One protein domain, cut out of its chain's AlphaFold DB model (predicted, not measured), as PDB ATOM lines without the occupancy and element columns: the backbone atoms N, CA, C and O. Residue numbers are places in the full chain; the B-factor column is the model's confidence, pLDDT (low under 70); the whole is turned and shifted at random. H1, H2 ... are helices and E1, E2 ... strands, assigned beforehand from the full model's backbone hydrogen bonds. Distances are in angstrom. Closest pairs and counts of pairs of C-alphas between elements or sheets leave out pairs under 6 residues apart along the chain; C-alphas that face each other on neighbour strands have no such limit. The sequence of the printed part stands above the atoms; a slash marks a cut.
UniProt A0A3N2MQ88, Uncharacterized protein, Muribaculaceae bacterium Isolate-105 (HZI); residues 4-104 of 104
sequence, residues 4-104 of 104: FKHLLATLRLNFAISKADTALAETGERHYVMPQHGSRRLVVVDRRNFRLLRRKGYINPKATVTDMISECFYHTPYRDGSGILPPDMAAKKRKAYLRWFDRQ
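What this domain is: This is residues 4 to 104 of the 104 residues of an uncharacterized protein of Muribaculaceae bacterium Isolate-105 (HZI) (UniProt A0A3N2MQ88). A small two-stranded hairpin, E1 and E2, forms the core, with the long helix H1 packed along one face through its residues 12 to 27 and the short helix H3 packed on the other face, chiefly beside E1. H4 meets the first part of H1 near its own end, so that the two make a V; H2 is far from them both, and residues 74 to 75 of the link before H4 pair with E1. The printed part has 101 residues, with four named helices and two named strands in the order H1, E1, E2, H2, H3, H4; the sheet E1 - E2 is antiparallel and the class is mostly helix. The whole is compact, with a radius of gyration of the C-alphas of 13.4 A and a rounded outline of 37 by 32 by 22 A.

Where its parts are: H1 takes residues 4 to 27, from C-alpha 4 at (23.202, -24.203, -60.624) to C-alpha 27 at (9.217, 6.240, -52.049), 34.6 A. E1, residues 31 to 35, and E2, residues 42 to 46, each measure 13.3 A. H2, residues 47 to 55, is 12.3 A long, and H3, residues 65 to 71, is 9.9 A long. H4, residues 87 to 102, measures 22.6 A and ends with C-alpha 102 at (16.649, -25.423, -50.356).

How they stand to each other: E1 and E2 form a hairpin, antiparallel at 145 degrees between their directions. N 32 and O 45, at 2.8 A, and N 43 and O 34, at 2.8 A, are within hydrogen-bond range. Residues 32 to 33 of E1 also pair antiparallel with residues 74 to 75. H1 comes closest to E1 at the C-alphas of Ala 20 and His 31, 5.6 A, and to E2 at those of Ala 20 and Val 44, 5.8 A. The closest C-alphas of E1 and H3 are those of Met 34 and Glu 71, 7.2 A. H2 and H3 are close but not clearly touching, with the C-alphas of Arg 47 and Val 65 closest at 7.0 A, and about perpendicular at 78 degrees. H1, with residues 6 to 10 alone, touches residues 98 to 101 of H4; the C-alphas of Ala 9 and Leu 98 are closest at 7.0 A. Their lines stand at a steep tilt of 55 degrees, opposite ways. H3 and H4 are apart, but only just, at 8.5 A; H1 and H2 are apart. In H1, H2, H3 and H4 every O i to N i+4 pair is within hydrogen-bond range.

The domain as a whole: The C-alphas of Phe 4 and Arg 55 are the two farthest apart, 38.7 A. The printed part has no cut and ends at residue 104, the chain's last. The link from H3 to H4, residues 72 to 86, is long. The mean pLDDT of the printed part is 92.0, and no printed residue is under 70.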
ATOM      1  N   PHE A   4      24.170 -24.968 -59.821       89.12
ATOM      2  CA  PHE A   4      23.202 -24.203 -60.624       89.12
ATOM      3  C   PHE A   4      22.030 -23.658 -59.803       89.12
ATOM      4  O   PHE A   4      21.609 -22.517 -59.987       89.12
ATOM      5  N   LYS A   5      21.516 -24.454 -58.856       88.62
ATOM      6  CA  LYS A   5      20.445 -24.015 -57.951       88.62
ATOM      7  C   LYS A   5      20.939 -22.891 -57.044       88.62
ATOM      8  O   LYS A   5      20.211 -21.926 -56.830       88.62
ATOM      9  N   HIS A   6      22.170 -23.003 -56.539       90.62
ATOM     10  CA  HIS A   6      22.805 -21.959 -55.741       90.62
ATOM     11  C   HIS A   6      22.939 -20.656 -56.526       90.62
ATOM     12  O   HIS A   6      22.491 -19.617 -56.047       90.62
ATOM     13  N   LEU A   7      23.457 -20.719 -57.755       92.31
ATOM     14  CA  LEU A   7      23.586 -19.552 -58.624       92.31
ATOM     15  C   LEU A   7      22.231 -18.874 -58.872       92.31
ATOM     16  O   LEU A   7      22.097 -17.669 -58.668       92.31
ATOM     17  N   LEU A   8      21.207 -19.650 -59.240       91.50
ATOM     18  CA  LEU A   8      19.860 -19.128 -59.477       91.50
ATOM     19  C   LEU A   8      19.270 -18.462 -58.225       91.50
ATOM     20  O   LEU A   8      18.671 -17.391 -58.319       91.50
ATOM     21  N   ALA A   9      19.448 -19.074 -57.051       92.56
ATOM     22  CA  ALA A   9      18.994 -18.510 -55.785       92.56
ATOM     23  C   ALA A   9      19.702 -17.178 -55.489       92.56
ATOM     24  O   ALA A   9      19.054 -16.178 -55.175       92.56
ATOM     25  N   THR A  10      21.026 -17.123 -55.644       93.31
ATOM     26  CA  THR A  10      21.799 -15.893 -55.435       93.31
ATOM     27  C   THR A  10      21.347 -14.775 -56.372       93.31
ATOM     28  O   THR A  10      21.102 -13.661 -55.906       93.31
ATOM     29  N   LEU A  11      21.175 -15.063 -57.666       94.06
ATOM     30  CA  LEU A  11      20.686 -14.088 -58.645       94.06
ATOM     31  C   LEU A  11      19.295 -13.572 -58.274       94.06
ATOM     32  O   LEU A  11      19.055 -12.366 -58.283       94.06
ATOM     33  N   ARG A  12      18.392 -14.472 -57.874       94.12
ATOM     34  CA  ARG A  12      17.034 -14.117 -57.455       94.12
ATOM     35  C   ARG A  12      17.025 -13.197 -56.237       94.12
ATOM     36  O   ARG A  12      16.256 -12.236 -56.211       94.12
ATOM     37  N   LEU A  13      17.860 -13.480 -55.237       95.44
ATOM     38  CA  LEU A  13      17.980 -12.620 -54.063       95.44
ATOM     39  C   LEU A  13      18.556 -11.252 -54.437       95.44
ATOM     40  O   LEU A  13      18.003 -10.240 -54.022       95.44
ATOM     41  N   ASN A  14      19.619 -11.209 -55.242       95.62
ATOM     42  CA  ASN A  14      20.232  -9.951 -55.668       95.62
ATOM     43  C   ASN A  14      19.252  -9.082 -56.472       95.62
ATOM     44  O   ASN A  14      19.178  -7.879 -56.245       95.62
ATOM     45  N   PHE A  15      18.440  -9.689 -57.340       96.38
ATOM     46  CA  PHE A  15      17.384  -8.976 -58.057       96.38
ATOM     47  C   PHE A  15      16.326  -8.398 -57.104       96.38
ATOM     48  O   PHE A  15      15.903  -7.255 -57.258       96.38
ATOM     49  N   ALA A  16      15.917  -9.155 -56.082       96.25
ATOM     50  CA  ALA A  16      14.969  -8.668 -55.081       96.25
ATOM     51  C   ALA A  16      15.549  -7.537 -54.212       96.25
ATOM     52  O   ALA A  16      14.819  -6.608 -53.874       96.25
ATOM     53  N   ILE A  17      16.844  -7.601 -53.880       95.88
ATOM     54  CA  ILE A  17      17.572  -6.530 -53.183       95.88
ATOM     55  C   ILE A  17      17.577  -5.265 -54.040       95.88
ATOM     56  O   ILE A  17      17.108  -4.232 -53.582       95.88
ATOM     57  N   SER A  18      17.988  -5.375 -55.308       96.25
ATOM     58  CA  SER A  18      17.987  -4.245 -56.242       96.25
ATOM     59  C   SER A  18      16.598  -3.615 -56.366       96.25
ATOM     60  O   SER A  18      16.470  -2.400 -56.274       96.25
ATOM     61  N   LYS A  19      15.539  -4.428 -56.465       96.19
ATOM     62  CA  LYS A  19      14.160  -3.929 -56.494       96.19
ATOM     63  C   LYS A  19      13.757  -3.211 -55.199       96.19
ATOM     64  O   LYS A  19      12.993  -2.252 -55.254       96.19
ATOM     65  N   ALA A  20      14.240  -3.668 -54.044       95.56
ATOM     66  CA  ALA A  20      14.010  -2.992 -52.770       95.56
ATOM     67  C   ALA A  20      14.734  -1.642 -52.707       95.56
ATOM     68  O   ALA A  20      14.132  -0.660 -52.281       95.56
ATOM     69  N   ASP A  21      15.978  -1.578 -53.180       95.00
ATOM     70  CA  ASP A  21      16.756  -0.339 -53.218       95.00
ATOM     71  C   ASP A  21      16.141   0.682 -54.198       95.00
ATOM     72  O   ASP A  21      16.017   1.858 -53.859       95.00
ATOM     73  N   THR A  22      15.650   0.241 -55.365       95.69
ATOM     74  CA  THR A  22      14.872   1.094 -56.284       95.69
ATOM     75  C   THR A  22      13.593   1.613 -55.623       95.69
ATOM     76  O   THR A  22      13.311   2.807 -55.687       95.69
ATOM     77  N   ALA A  23      12.847   0.757 -54.919       94.44
ATOM     78  CA  ALA A  23      11.635   1.178 -54.216       94.44
ATOM     79  C   ALA A  23      11.928   2.189 -53.089       94.44
ATOM     80  O   ALA A  23      11.138   3.111 -52.866       94.44
ATOM     81  N   LEU A  24      13.067   2.062 -52.395       94.38
ATOM     82  CA  LEU A  24      13.540   3.082 -51.454       94.38
ATOM     83  C   LEU A  24      13.820   4.406 -52.178       94.38
ATOM     84  O   LEU A  24      13.427   5.446 -51.664       94.38
ATOM     85  N   ALA A  25      14.462   4.387 -53.347       92.25
ATOM     86  CA  ALA A  25      14.741   5.608 -54.104       92.25
ATOM     87  C   ALA A  25      13.453   6.331 -54.547       92.25
ATOM     88  O   ALA A  25      13.388   7.554 -54.492       92.25
ATOM     89  N   GLU A  26      12.414   5.584 -54.927       92.88
ATOM     90  CA  GLU A  26      11.133   6.140 -55.389       92.88
ATOM     91  C   GLU A  26      10.257   6.676 -54.247       92.88
ATOM     92  O   GLU A  26       9.652   7.741 -54.349       92.88
ATOM     93  N   THR A  27      10.158   5.931 -53.144       91.62
ATOM     94  CA  THR A  27       9.217   6.240 -52.049       91.62
ATOM     95  C   THR A  27       9.881   6.950 -50.867       91.62
ATOM     96  O   THR A  27       9.222   7.596 -50.046       91.62
ATOM     97  N   GLY A  28      11.195   6.782 -50.718       90.38
ATOM     98  CA  GLY A  28      11.955   7.141 -49.528       90.38
ATOM     99  C   GLY A  28      11.539   6.378 -48.265       90.38
ATOM    100  O   GLY A  28      11.829   6.857 -47.171       90.38
ATOM    101  N   GLU A  29      10.824   5.257 -48.386       92.44
ATOM    102  CA  GLU A  29      10.388   4.407 -47.273       92.44
ATOM    103  C   GLU A  29      11.224   3.123 -47.202       92.44
ATOM    104  O   GLU A  29      11.756   2.632 -48.199       92.44
ATOM    105  N   ARG A  30      11.330   2.538 -46.004       93.94
ATOM    106  CA  ARG A  30      12.121   1.317 -45.806       93.94
ATOM    107  C   ARG A  30      11.393   0.083 -46.335       93.94
ATOM    108  O   ARG A  30      10.292  -0.232 -45.874       93.94
ATOM    109  N   HIS A  31      12.063  -0.651 -47.217       96.31
ATOM    110  CA  HIS A  31      11.548  -1.857 -47.858       96.31
ATOM    111  C   HIS A  31      12.202  -3.121 -47.302       96.31
ATOM    112  O   HIS A  31      13.362  -3.118 -46.888       96.31
ATOM    113  N   TYR A  32      11.442  -4.214 -47.304       96.19
ATOM    114  CA  TYR A  32      11.822  -5.520 -46.774       96.19
ATOM    115  C   TYR A  32      11.634  -6.579 -47.854       96.19
ATOM    116  O   TYR A  32      10.589  -6.634 -48.503       96.19
ATOM    117  N   VAL A  33      12.637  -7.439 -48.027       96.69
ATOM    118  CA  VAL A  33      12.564  -8.597 -48.922       96.69
ATOM    119  C   VAL A  33      12.086  -9.799 -48.117       96.69
ATOM    120  O   VAL A  33      12.810 -10.306 -47.256       96.69
ATOM    121  N   MET A  34      10.872 -10.250 -48.409       94.50
ATOM    122  CA  MET A  34      10.179 -11.316 -47.688       94.50
ATOM    123  C   MET A  34       9.907 -12.521 -48.592       94.50
ATOM    124  O   MET A  34       9.669 -12.349 -49.791       94.50
ATOM    125  N   PRO A  35       9.892 -13.745 -48.042       92.12
ATOM    126  CA  PRO A  35       9.341 -14.894 -48.743       92.12
ATOM    127  C   PRO A  35       7.821 -14.754 -48.906       92.12
ATOM    128  O   PRO A  35       7.117 -14.378 -47.972       92.12
ATOM    129  N   GLN A  36       7.298 -15.099 -50.080       87.31
ATOM    130  CA  GLN A  36       5.859 -15.240 -50.276       87.31
ATOM    131  C   GLN A  36       5.398 -16.596 -49.731       87.31
ATOM    132  O   GLN A  36       5.947 -17.635 -50.101       87.31
ATOM    133  N   HIS A  37       4.365 -16.604 -48.888       77.19
ATOM    134  CA  HIS A  37       3.786 -17.851 -48.393       77.19
ATOM    135  C   HIS A  37       3.283 -18.724 -49.558       77.19
ATOM    136  O   HIS A  37       2.686 -18.213 -50.506       77.19
ATOM    137  N   GLY A  38       3.566 -20.029 -49.508       75.50
ATOM    138  CA  GLY A  38       3.137 -20.988 -50.532       75.50
ATOM    139  C   GLY A  38       3.868 -20.900 -51.878       75.50
ATOM    140  O   GLY A  38       3.456 -21.559 -52.828       75.50
ATOM    141  N   SER A  39       4.941 -20.107 -52.007       81.88
ATOM    142  CA  SER A  39       5.738 -20.090 -53.240       81.88
ATOM    143  C   SER A  39       7.223 -19.810 -53.002       81.88
ATOM    144  O   SER A  39       7.624 -19.219 -51.999       81.88
ATOM    145  N   ARG A  40       8.060 -20.139 -53.993       83.12
ATOM    146  CA  ARG A  40       9.495 -19.787 -54.016       83.12
ATOM    147  C   ARG A  40       9.742 -18.315 -54.387       83.12
ATOM    148  O   ARG A  40      10.839 -17.956 -54.819       83.12
ATOM    149  N   ARG A  41       8.721 -17.452 -54.302       89.38
ATOM    150  CA  ARG A  41       8.805 -16.042 -54.707       89.38
ATOM    151  C   ARG A  41       9.244 -15.150 -53.553       89.38
ATOM    152  O   ARG A  41       8.990 -15.439 -52.390       89.38
ATOM    153  N   LEU A  42       9.936 -14.074 -53.918       94.12
ATOM    154  CA  LEU A  42      10.317 -13.001 -53.010       94.12
ATOM    155  C   LEU A  42       9.425 -11.801 -53.303       94.12
ATOM    156  O   LEU A  42       9.159 -11.505 -54.470       94.12
ATOM    157  N   VAL A  43       8.985 -11.127 -52.250       93.44
ATOM    158  CA  VAL A  43       8.169  -9.918 -52.319       93.44
ATOM    159  C   VAL A  43       8.936  -8.795 -51.648       93.44
ATOM    160  O   VAL A  43       9.549  -8.993 -50.601       93.44
ATOM    161  N   VAL A  44       8.896  -7.623 -52.266       95.56
ATOM    162  CA  VAL A  44       9.395  -6.382 -51.682       95.56
ATOM    163  C   VAL A  44       8.195  -5.671 -51.073       95.56
ATOM    164  O   VAL A  44       7.211  -5.431 -51.770       95.56
ATOM    165  N   VAL A  45       8.243  -5.390 -49.775       94.62
ATOM    166  CA  VAL A  45       7.112  -4.818 -49.036       94.62
ATOM    167  C   VAL A  45       7.591  -3.760 -48.048       94.62
ATOM    168  O   VAL A  45       8.664  -3.897 -47.468       94.62
ATOM    169  N   ASP A  46       6.798  -2.714 -47.839       94.88
ATOM    170  CA  ASP A  46       7.003  -1.732 -46.770       94.88
ATOM    171  C   ASP A  46       6.088  -2.016 -45.558       94.88
ATOM    172  O   ASP A  46       5.205  -2.880 -45.581       94.88
ATOM    173  N   ARG A  47       6.259  -1.264 -44.465       93.75
ATOM    174  CA  ARG A  47       5.456  -1.453 -43.241       93.75
ATOM    175  C   ARG A  47       3.970  -1.126 -43.422       93.75
ATOM    176  O   ARG A  47       3.134  -1.743 -42.759       93.75
ATOM    177  N   ARG A  48       3.624  -0.139 -44.253       93.06
ATOM    178  CA  ARG A  48       2.236   0.293 -44.497       93.06
ATOM    179  C   ARG A  48       1.498  -0.787 -45.283       93.06
ATOM    180  O   ARG A  48       0.448  -1.252 -44.842       93.06
ATOM    181  N   ASN A  49       2.103  -1.256 -46.369       92.94
ATOM    182  CA  ASN A  49       1.624  -2.354 -47.192       92.94
ATOM    183  C   ASN A  49       1.538  -3.657 -46.397       92.94
ATOM    184  O   ASN A  49       0.518  -4.333 -46.469       92.94
ATOM    185  N   PHE A  50       2.518  -3.976 -45.547       93.81
ATOM    186  CA  PHE A  50       2.434  -5.142 -44.661       93.81
ATOM    187  C   PHE A  50       1.208  -5.090 -43.735       93.81
ATOM    188  O   PHE A  50       0.443  -6.051 -43.645       93.81
ATOM    189  N   ARG A  51       0.959  -3.942 -43.085       93.62
ATOM    190  CA  ARG A  51      -0.230  -3.746 -42.235       93.62
ATOM    191  C   ARG A  51      -1.527  -3.861 -43.033       93.62
ATOM    192  O   ARG A  51      -2.496  -4.430 -42.532       93.62
ATOM    193  N   LEU A  52      -1.545  -3.341 -44.261       93.88
ATOM    194  CA  LEU A  52      -2.698  -3.432 -45.151       93.88
ATOM    195  C   LEU A  52      -2.970  -4.881 -45.571       93.88
ATOM    196  O   LEU A  52      -4.109  -5.329 -45.475       93.88
ATOM    197  N   LEU A  53      -1.936  -5.623 -45.977       91.31
ATOM    198  CA  LEU A  53      -2.032  -7.042 -46.325       91.31
ATOM    199  C   LEU A  53      -2.540  -7.870 -45.142       91.31
ATOM    200  O   LEU A  53      -3.412  -8.716 -45.326       91.31
ATOM    201  N   ARG A  54      -2.066  -7.573 -43.925       92.44
ATOM    202  CA  ARG A  54      -2.542  -8.210 -42.691       92.44
ATOM    203  C   ARG A  54      -4.018  -7.938 -42.446       92.44
ATOM    204  O   ARG A  54      -4.780  -8.862 -42.198       92.44
ATOM    205  N   ARG A  55      -4.431  -6.671 -42.545       92.94
ATOM    206  CA  ARG A  55      -5.828  -6.264 -42.340       92.94
ATOM    207  C   ARG A  55      -6.767  -6.887 -43.376       92.94
ATOM    208  O   ARG A  55      -7.897  -7.211 -43.039       92.94
ATOM    209  N   LYS A  56      -6.300  -7.051 -44.615       92.31
ATOM    210  CA  LYS A  56      -7.056  -7.671 -45.713       92.31
ATOM    211  C   LYS A  56      -7.049  -9.208 -45.681       92.31
ATOM    212  O   LYS A  56      -7.678  -9.814 -46.535       92.31
ATOM    213  N   GLY A  57      -6.342  -9.838 -44.738       88.81
ATOM    214  CA  GLY A  57      -6.283 -11.298 -44.615       88.81
ATOM    215  C   GLY A  57      -5.368 -11.999 -45.626       88.81
ATOM    216  O   GLY A  57      -5.399 -13.220 -45.719       88.81
ATOM    217  N   TYR A  58      -4.527 -11.261 -46.362       87.62
ATOM    218  CA  TYR A  58      -3.557 -11.851 -47.299       87.62
ATOM    219  C   TYR A  58      -2.344 -12.479 -46.600       87.62
ATOM    220  O   TYR A  58      -1.633 -13.285 -47.195       87.62
ATOM    221  N   ILE A  59      -2.084 -12.086 -45.353       88.12
ATOM    222  CA  ILE A  59      -1.052 -12.666 -44.490       88.12
ATOM    223  C   ILE A  59      -1.649 -12.973 -43.116       88.12
ATOM    224  O   ILE A  59      -2.723 -12.476 -42.778       88.12
ATOM    225  N   ASN A  60      -0.937 -13.770 -42.316       88.31
ATOM    226  CA  ASN A  60      -1.391 -14.182 -40.991       88.31
ATOM    227  C   ASN A  60      -1.788 -12.955 -40.134       88.31
ATOM    228  O   ASN A  60      -0.954 -12.067 -39.932       88.31
ATOM    229  N   PRO A  61      -3.021 -12.893 -39.589       88.56
ATOM    230  CA  PRO A  61      -3.486 -11.759 -38.787       88.56
ATOM    231  C   PRO A  61      -2.662 -11.545 -37.510       88.56
ATOM    232  O   PRO A  61      -2.612 -10.427 -36.999       88.56
ATOM    233  N   LYS A  62      -1.980 -12.589 -37.021       90.69
ATOM    234  CA  LYS A  62      -1.078 -12.525 -35.863       90.69
ATOM    235  C   LYS A  62       0.330 -12.028 -36.211       90.69
ATOM    236  O   LYS A  62       1.093 -11.750 -35.296       90.69
ATOM    237  N   ALA A  63       0.676 -11.894 -37.495       89.75
ATOM    238  CA  ALA A  63       2.006 -11.456 -37.900       89.75
ATOM    239  C   ALA A  63       2.269 -10.009 -37.455       89.75
ATOM    240  O   ALA A  63       1.490  -9.082 -37.733       89.75
ATOM    241  N   THR A  64       3.382  -9.804 -36.760       92.50
ATOM    242  CA  THR A  64       3.814  -8.492 -36.287       92.50
ATOM    243  C   THR A  64       4.849  -7.876 -37.228       92.50
ATOM    244  O   THR A  64       5.469  -8.540 -38.057       92.50
ATOM    245  N   VAL A  65       5.042  -6.559 -37.113       90.38
ATOM    246  CA  VAL A  65       6.122  -5.868 -37.840       90.38
ATOM    247  C   VAL A  65       7.491  -6.363 -37.361       90.38
ATOM    248  O   VAL A  65       8.425  -6.417 -38.155       90.38
ATOM    249  N   THR A  66       7.607  -6.750 -36.089       91.94
ATOM    250  CA  THR A  66       8.824  -7.345 -35.529       91.94
ATOM    251  C   THR A  66       9.141  -8.669 -36.214       91.94
ATOM    252  O   THR A  66      10.270  -8.834 -36.675       91.94
ATOM    253  N   ASP A  67       8.138  -9.536 -36.397       91.62
ATOM    254  CA  ASP A  67       8.297 -10.810 -37.114       91.62
ATOM    255  C   ASP A  67       8.774 -10.573 -38.553       91.62
ATOM    256  O   ASP A  67       9.722 -11.204 -39.019       91.62
ATOM    257  N   MET A  68       8.190  -9.584 -39.242       91.69
ATOM    258  CA  MET A  68       8.622  -9.190 -40.588       91.69
ATOM    259  C   MET A  68      10.099  -8.761 -40.617       91.69
ATOM    260  O   MET A  68      10.837  -9.138 -41.524       91.69
ATOM    261  N   ILE A  69      10.555  -7.981 -39.633       92.12
ATOM    262  CA  ILE A  69      11.953  -7.528 -39.554       92.12
ATOM    263  C   ILE A  69      12.898  -8.708 -39.270       92.12
ATOM    264  O   ILE A  69      13.990  -8.783 -39.852       92.12
ATOM    265  N   SER A  70      12.504  -9.640 -38.400       90.19
ATOM    266  CA  SER A  70      13.324 -10.815 -38.099       90.19
ATOM    267  C   SER A  70      13.407 -11.776 -39.282       90.19
ATOM    268  O   SER A  70      14.508 -12.203 -39.637       90.19
ATOM    269  N   GLU A  71      12.278 -12.055 -39.934       91.25
ATOM    270  CA  GLU A  71      12.158 -13.074 -40.982       91.25
ATOM    271  C   GLU A  71      12.580 -12.589 -42.376       91.25
ATOM    272  O   GLU A  71      12.792 -13.412 -43.269       91.25
ATOM    273  N   CYS A  72      12.751 -11.279 -42.588       94.56
ATOM    274  CA  CYS A  72      13.198 -10.771 -43.883       94.56
ATOM    275  C   CYS A  72      14.609 -11.254 -44.242       94.56
ATOM    276  O   CYS A  72      15.488 -11.405 -43.386       94.56
ATOM    277  N   PHE A  73      14.870 -11.416 -45.536       96.19
ATOM    278  CA  PHE A  73      16.208 -11.743 -46.041       96.19
ATOM    279  C   PHE A  73      17.073 -10.504 -46.275       96.19
ATOM    280  O   PHE A  73      18.297 -10.594 -46.310       96.19
ATOM    281  N   TYR A  74      16.441  -9.344 -46.421       96.38
ATOM    282  CA  TYR A  74      17.099  -8.057 -46.576       96.38
ATOM    283  C   TYR A  74      16.134  -6.938 -46.183       96.38
ATOM    284  O   TYR A  74      14.913  -7.101 -46.270       96.38
ATOM    285  N   HIS A  75      16.688  -5.805 -45.770       95.56
ATOM    286  CA  HIS A  75      15.957  -4.554 -45.669       95.56
ATOM    287  C   HIS A  75      16.838  -3.410 -46.164       95.56
ATOM    288  O   HIS A  75      18.047  -3.407 -45.926       95.56
ATOM    289  N   THR A  76      16.222  -2.407 -46.769       95.38
ATOM    290  CA  THR A  76      16.916  -1.165 -47.113       95.38
ATOM    291  C   THR A  76      17.249  -0.378 -45.833       95.38
ATOM    292  O   THR A  76      16.687  -0.679 -44.765       95.38
ATOM    293  N   PRO A  77      18.155   0.614 -45.883       94.62
ATOM    294  CA  PRO A  77      18.272   1.598 -44.811       94.62
ATOM    295  C   PRO A  77      17.006   2.465 -44.714       94.62
ATOM    296  O   PRO A  77      16.081   2.369 -45.531       94.62
ATOM    297  N   TYR A  78      16.950   3.291 -43.675       92.06
ATOM    298  CA  TYR A  78      16.005   4.398 -43.594       92.06
ATOM    299  C   TYR A  78      16.419   5.539 -44.537       92.06
ATOM    300  O   TYR A  78      17.535   5.563 -45.055       92.06
ATOM    301  N   ARG A  79      15.508   6.495 -44.758       89.94
ATOM    302  CA  ARG A  79      15.722   7.649 -45.649       89.94
ATOM    303  C   ARG A  79      16.944   8.490 -45.271       89.94
ATOM    304  O   ARG A  79      17.603   9.032 -46.144       89.94
ATOM    305  N   ASP A  80      17.230   8.586 -43.978       90.88
ATOM    306  CA  ASP A  80      18.377   9.303 -43.413       90.88
ATOM    307  C   ASP A  80      19.694   8.506 -43.493       90.88
ATOM    308  O   ASP A  80      20.714   8.945 -42.972       90.88
ATOM    309  N   GLY A  81      19.685   7.320 -44.110       87.62
ATOM    310  CA  GLY A  81      20.841   6.428 -44.181       87.62
ATOM    311  C   GLY A  81      21.086   5.628 -42.902       87.62
ATOM    312  O   GLY A  81      22.009   4.816 -42.860       87.62
ATOM    313  N   SER A  82      20.263   5.786 -41.862       90.31
ATOM    314  CA  SER A  82      20.377   4.988 -40.644       90.31
ATOM    315  C   SER A  82      19.835   3.566 -40.846       90.31
ATOM    316  O   SER A  82      19.096   3.258 -41.788       90.31
ATOM    317  N   GLY A  83      20.196   2.646 -39.948       88.81
ATOM    318  CA  GLY A  83      19.671   1.276 -39.977       88.81
ATOM    319  C   GLY A  83      20.147   0.437 -41.167       88.81
ATOM    320  O   GLY A  83      19.457  -0.514 -41.548       88.81
ATOM    321  N   ILE A  84      21.309   0.778 -41.739       92.00
ATOM    322  CA  ILE A  84      22.032  -0.061 -42.703       92.00
ATOM    323  C   ILE A  84      22.240  -1.444 -42.089       92.00
ATOM    324  O   ILE A  84      22.579  -1.571 -40.913       92.00
ATOM    325  N   LEU A  85      22.017  -2.485 -42.889       90.75
ATOM    326  CA  LEU A  85      22.239  -3.859 -42.465       90.75
ATOM    327  C   LEU A  85      23.753  -4.122 -42.362       90.75
ATOM    328  O   LEU A  85      24.429  -4.070 -43.392       90.75
ATOM    329  N   PRO A  86      24.294  -4.430 -41.169       93.44
ATOM    330  CA  PRO A  86      25.716  -4.719 -41.024       93.44
ATOM    331  C   PRO A  86      26.138  -5.933 -41.870       93.44
ATOM    332  O   PRO A  86      25.329  -6.852 -42.053       93.44
ATOM    333  N   PRO A  87      27.386  -5.991 -42.375       92.75
ATOM    334  CA  PRO A  87      27.827  -7.072 -43.261       92.75
ATOM    335  C   PRO A  87      27.662  -8.482 -42.671       92.75
ATOM    336  O   PRO A  87      27.271  -9.411 -43.382       92.75
ATOM    337  N   ASP A  88      27.894  -8.655 -41.369       94.50
ATOM    338  CA  ASP A  88      27.743  -9.939 -40.674       94.50
ATOM    339  C   ASP A  88      26.269 -10.384 -40.612       94.50
ATOM    340  O   ASP A  88      25.935 -11.546 -40.868       94.50
ATOM    341  N   MET A  89      25.361  -9.447 -40.339       92.88
ATOM    342  CA  MET A  89      23.917  -9.661 -40.330       92.88
ATOM    343  C   MET A  89      23.386  -9.930 -41.740       92.88
ATOM    344  O   MET A  89      22.554 -10.821 -41.929       92.88
ATOM    345  N   ALA A  90      23.907  -9.223 -42.746       93.62
ATOM    346  CA  ALA A  90      23.602  -9.473 -44.149       93.62
ATOM    347  C   ALA A  90      24.015 -10.892 -44.563       93.62
ATOM    348  O   ALA A  90      23.225 -11.605 -45.186       93.62
ATOM    349  N   ALA A  91      25.201 -11.350 -44.157       94.50
ATOM    350  CA  ALA A  91      25.651 -12.719 -44.399       94.50
ATOM    351  C   ALA A  91      24.746 -13.757 -43.706       94.50
ATOM    352  O   ALA A  91      24.343 -14.745 -44.329       94.50
ATOM    353  N   LYS A  92      24.346 -13.515 -42.446       95.31
ATOM    354  CA  LYS A  92      23.398 -14.379 -41.713       95.31
ATOM    355  C   LYS A  92      22.045 -14.472 -42.426       95.31
ATOM    356  O   LYS A  92      21.542 -15.579 -42.626       95.31
ATOM    357  N   LYS A  93      21.476 -13.346 -42.869       94.88
ATOM    358  CA  LYS A  93      20.194 -13.325 -43.595       94.88
ATOM    359  C   LYS A  93      20.294 -13.958 -44.989       94.88
ATOM    360  O   LYS A  93      19.403 -14.717 -45.366       94.88
ATOM    361  N   ARG A  94      21.403 -13.771 -45.717       95.19
ATOM    362  CA  ARG A  94      21.684 -14.497 -46.976       95.19
ATOM    363  C   ARG A  94      21.730 -16.011 -46.755       95.19
ATOM    364  O   ARG A  94      21.137 -16.765 -47.523       95.19
ATOM    365  N   LYS A  95      22.366 -16.476 -45.674       94.81
ATOM    366  CA  LYS A  95      22.377 -17.901 -45.305       94.81
ATOM    367  C   LYS A  95      20.976 -18.411 -44.952       94.81
ATOM    368  O   LYS A  95      20.619 -19.521 -45.345       94.81
ATOM    369  N   ALA A  96      20.171 -17.610 -44.251       93.69
ATOM    370  CA  ALA A  96      18.774 -17.935 -43.962       93.69
ATOM    371  C   ALA A  96      17.936 -18.063 -45.246       93.69
ATOM    372  O   ALA A  96      17.175 -19.020 -45.376       93.69
ATOM    373  N   TYR A  97      18.143 -17.172 -46.222       94.88
ATOM    374  CA  TYR A  97      17.525 -17.259 -47.545       94.88
ATOM    375  C   TYR A  97      17.881 -18.559 -48.266       94.88
ATOM    376  O   TYR A  97      16.986 -19.275 -48.705       94.88
ATOM    377  N   LEU A  98      19.170 -18.903 -48.352       93.31
ATOM    378  CA  LEU A  98      19.602 -20.131 -49.029       93.31
ATOM    379  C   LEU A  98      19.009 -21.379 -48.362       93.31
ATOM    380  O   LEU A  98      18.522 -22.272 -49.049       93.31
ATOM    381  N   ARG A  99      18.964 -21.411 -47.023       92.50
ATOM    382  CA  ARG A  99      18.303 -22.484 -46.258       92.50
ATOM    383  C   ARG A  99      16.793 -22.539 -46.483       92.50
ATOM    384  O   ARG A  99      16.203 -23.609 -46.423       92.50
ATOM    385  N   TRP A 100      16.134 -21.398 -46.656       92.31
ATOM    386  CA  TRP A 100      14.713 -21.353 -47.000       92.31
ATOM    387  C   TRP A 100      14.468 -21.843 -48.430       92.31
ATOM    388  O   TRP A 100      13.537 -22.608 -48.649       92.31
ATOM    389  N   PHE A 101      15.328 -21.463 -49.376       91.19
ATOM    390  CA  PHE A 101      15.212 -21.847 -50.780       91.19
ATOM    391  C   PHE A 101      15.434 -23.352 -51.001       91.19
ATOM    392  O   PHE A 101      14.735 -23.939 -51.817       91.19
ATOM    393  N   ASP A 102      16.359 -23.977 -50.261       89.88
ATOM    394  CA  ASP A 102      16.649 -25.423 -50.356       89.88
ATOM    395  C   ASP A 102      15.553 -26.300 -49.716       89.88
ATOM    396  O   ASP A 102      15.414 -27.465 -50.069       89.88
ATOM    397  N   ARG A 103      14.766 -25.751 -48.775       85.88
ATOM    398  CA  ARG A 103      13.672 -26.465 -48.082       85.88
ATOM    399  C   ARG A 103      12.366 -26.541 -48.879       85.88
ATOM    400  O   ARG A 103      11.474 -27.279 -48.472       85.88
ATOM    401  N   GLN A 104      12.227 -25.750 -49.942       72.81
ATOM    402  CA  GLN A 104      11.058 -25.769 -50.826       72.81
ATOM    403  C   GLN A 104      11.295 -26.657 -52.030       72.81
ATOM    404  O   GLN A 104      10.291 -27.068 -52.648       72.81
TER     405      GLN A 104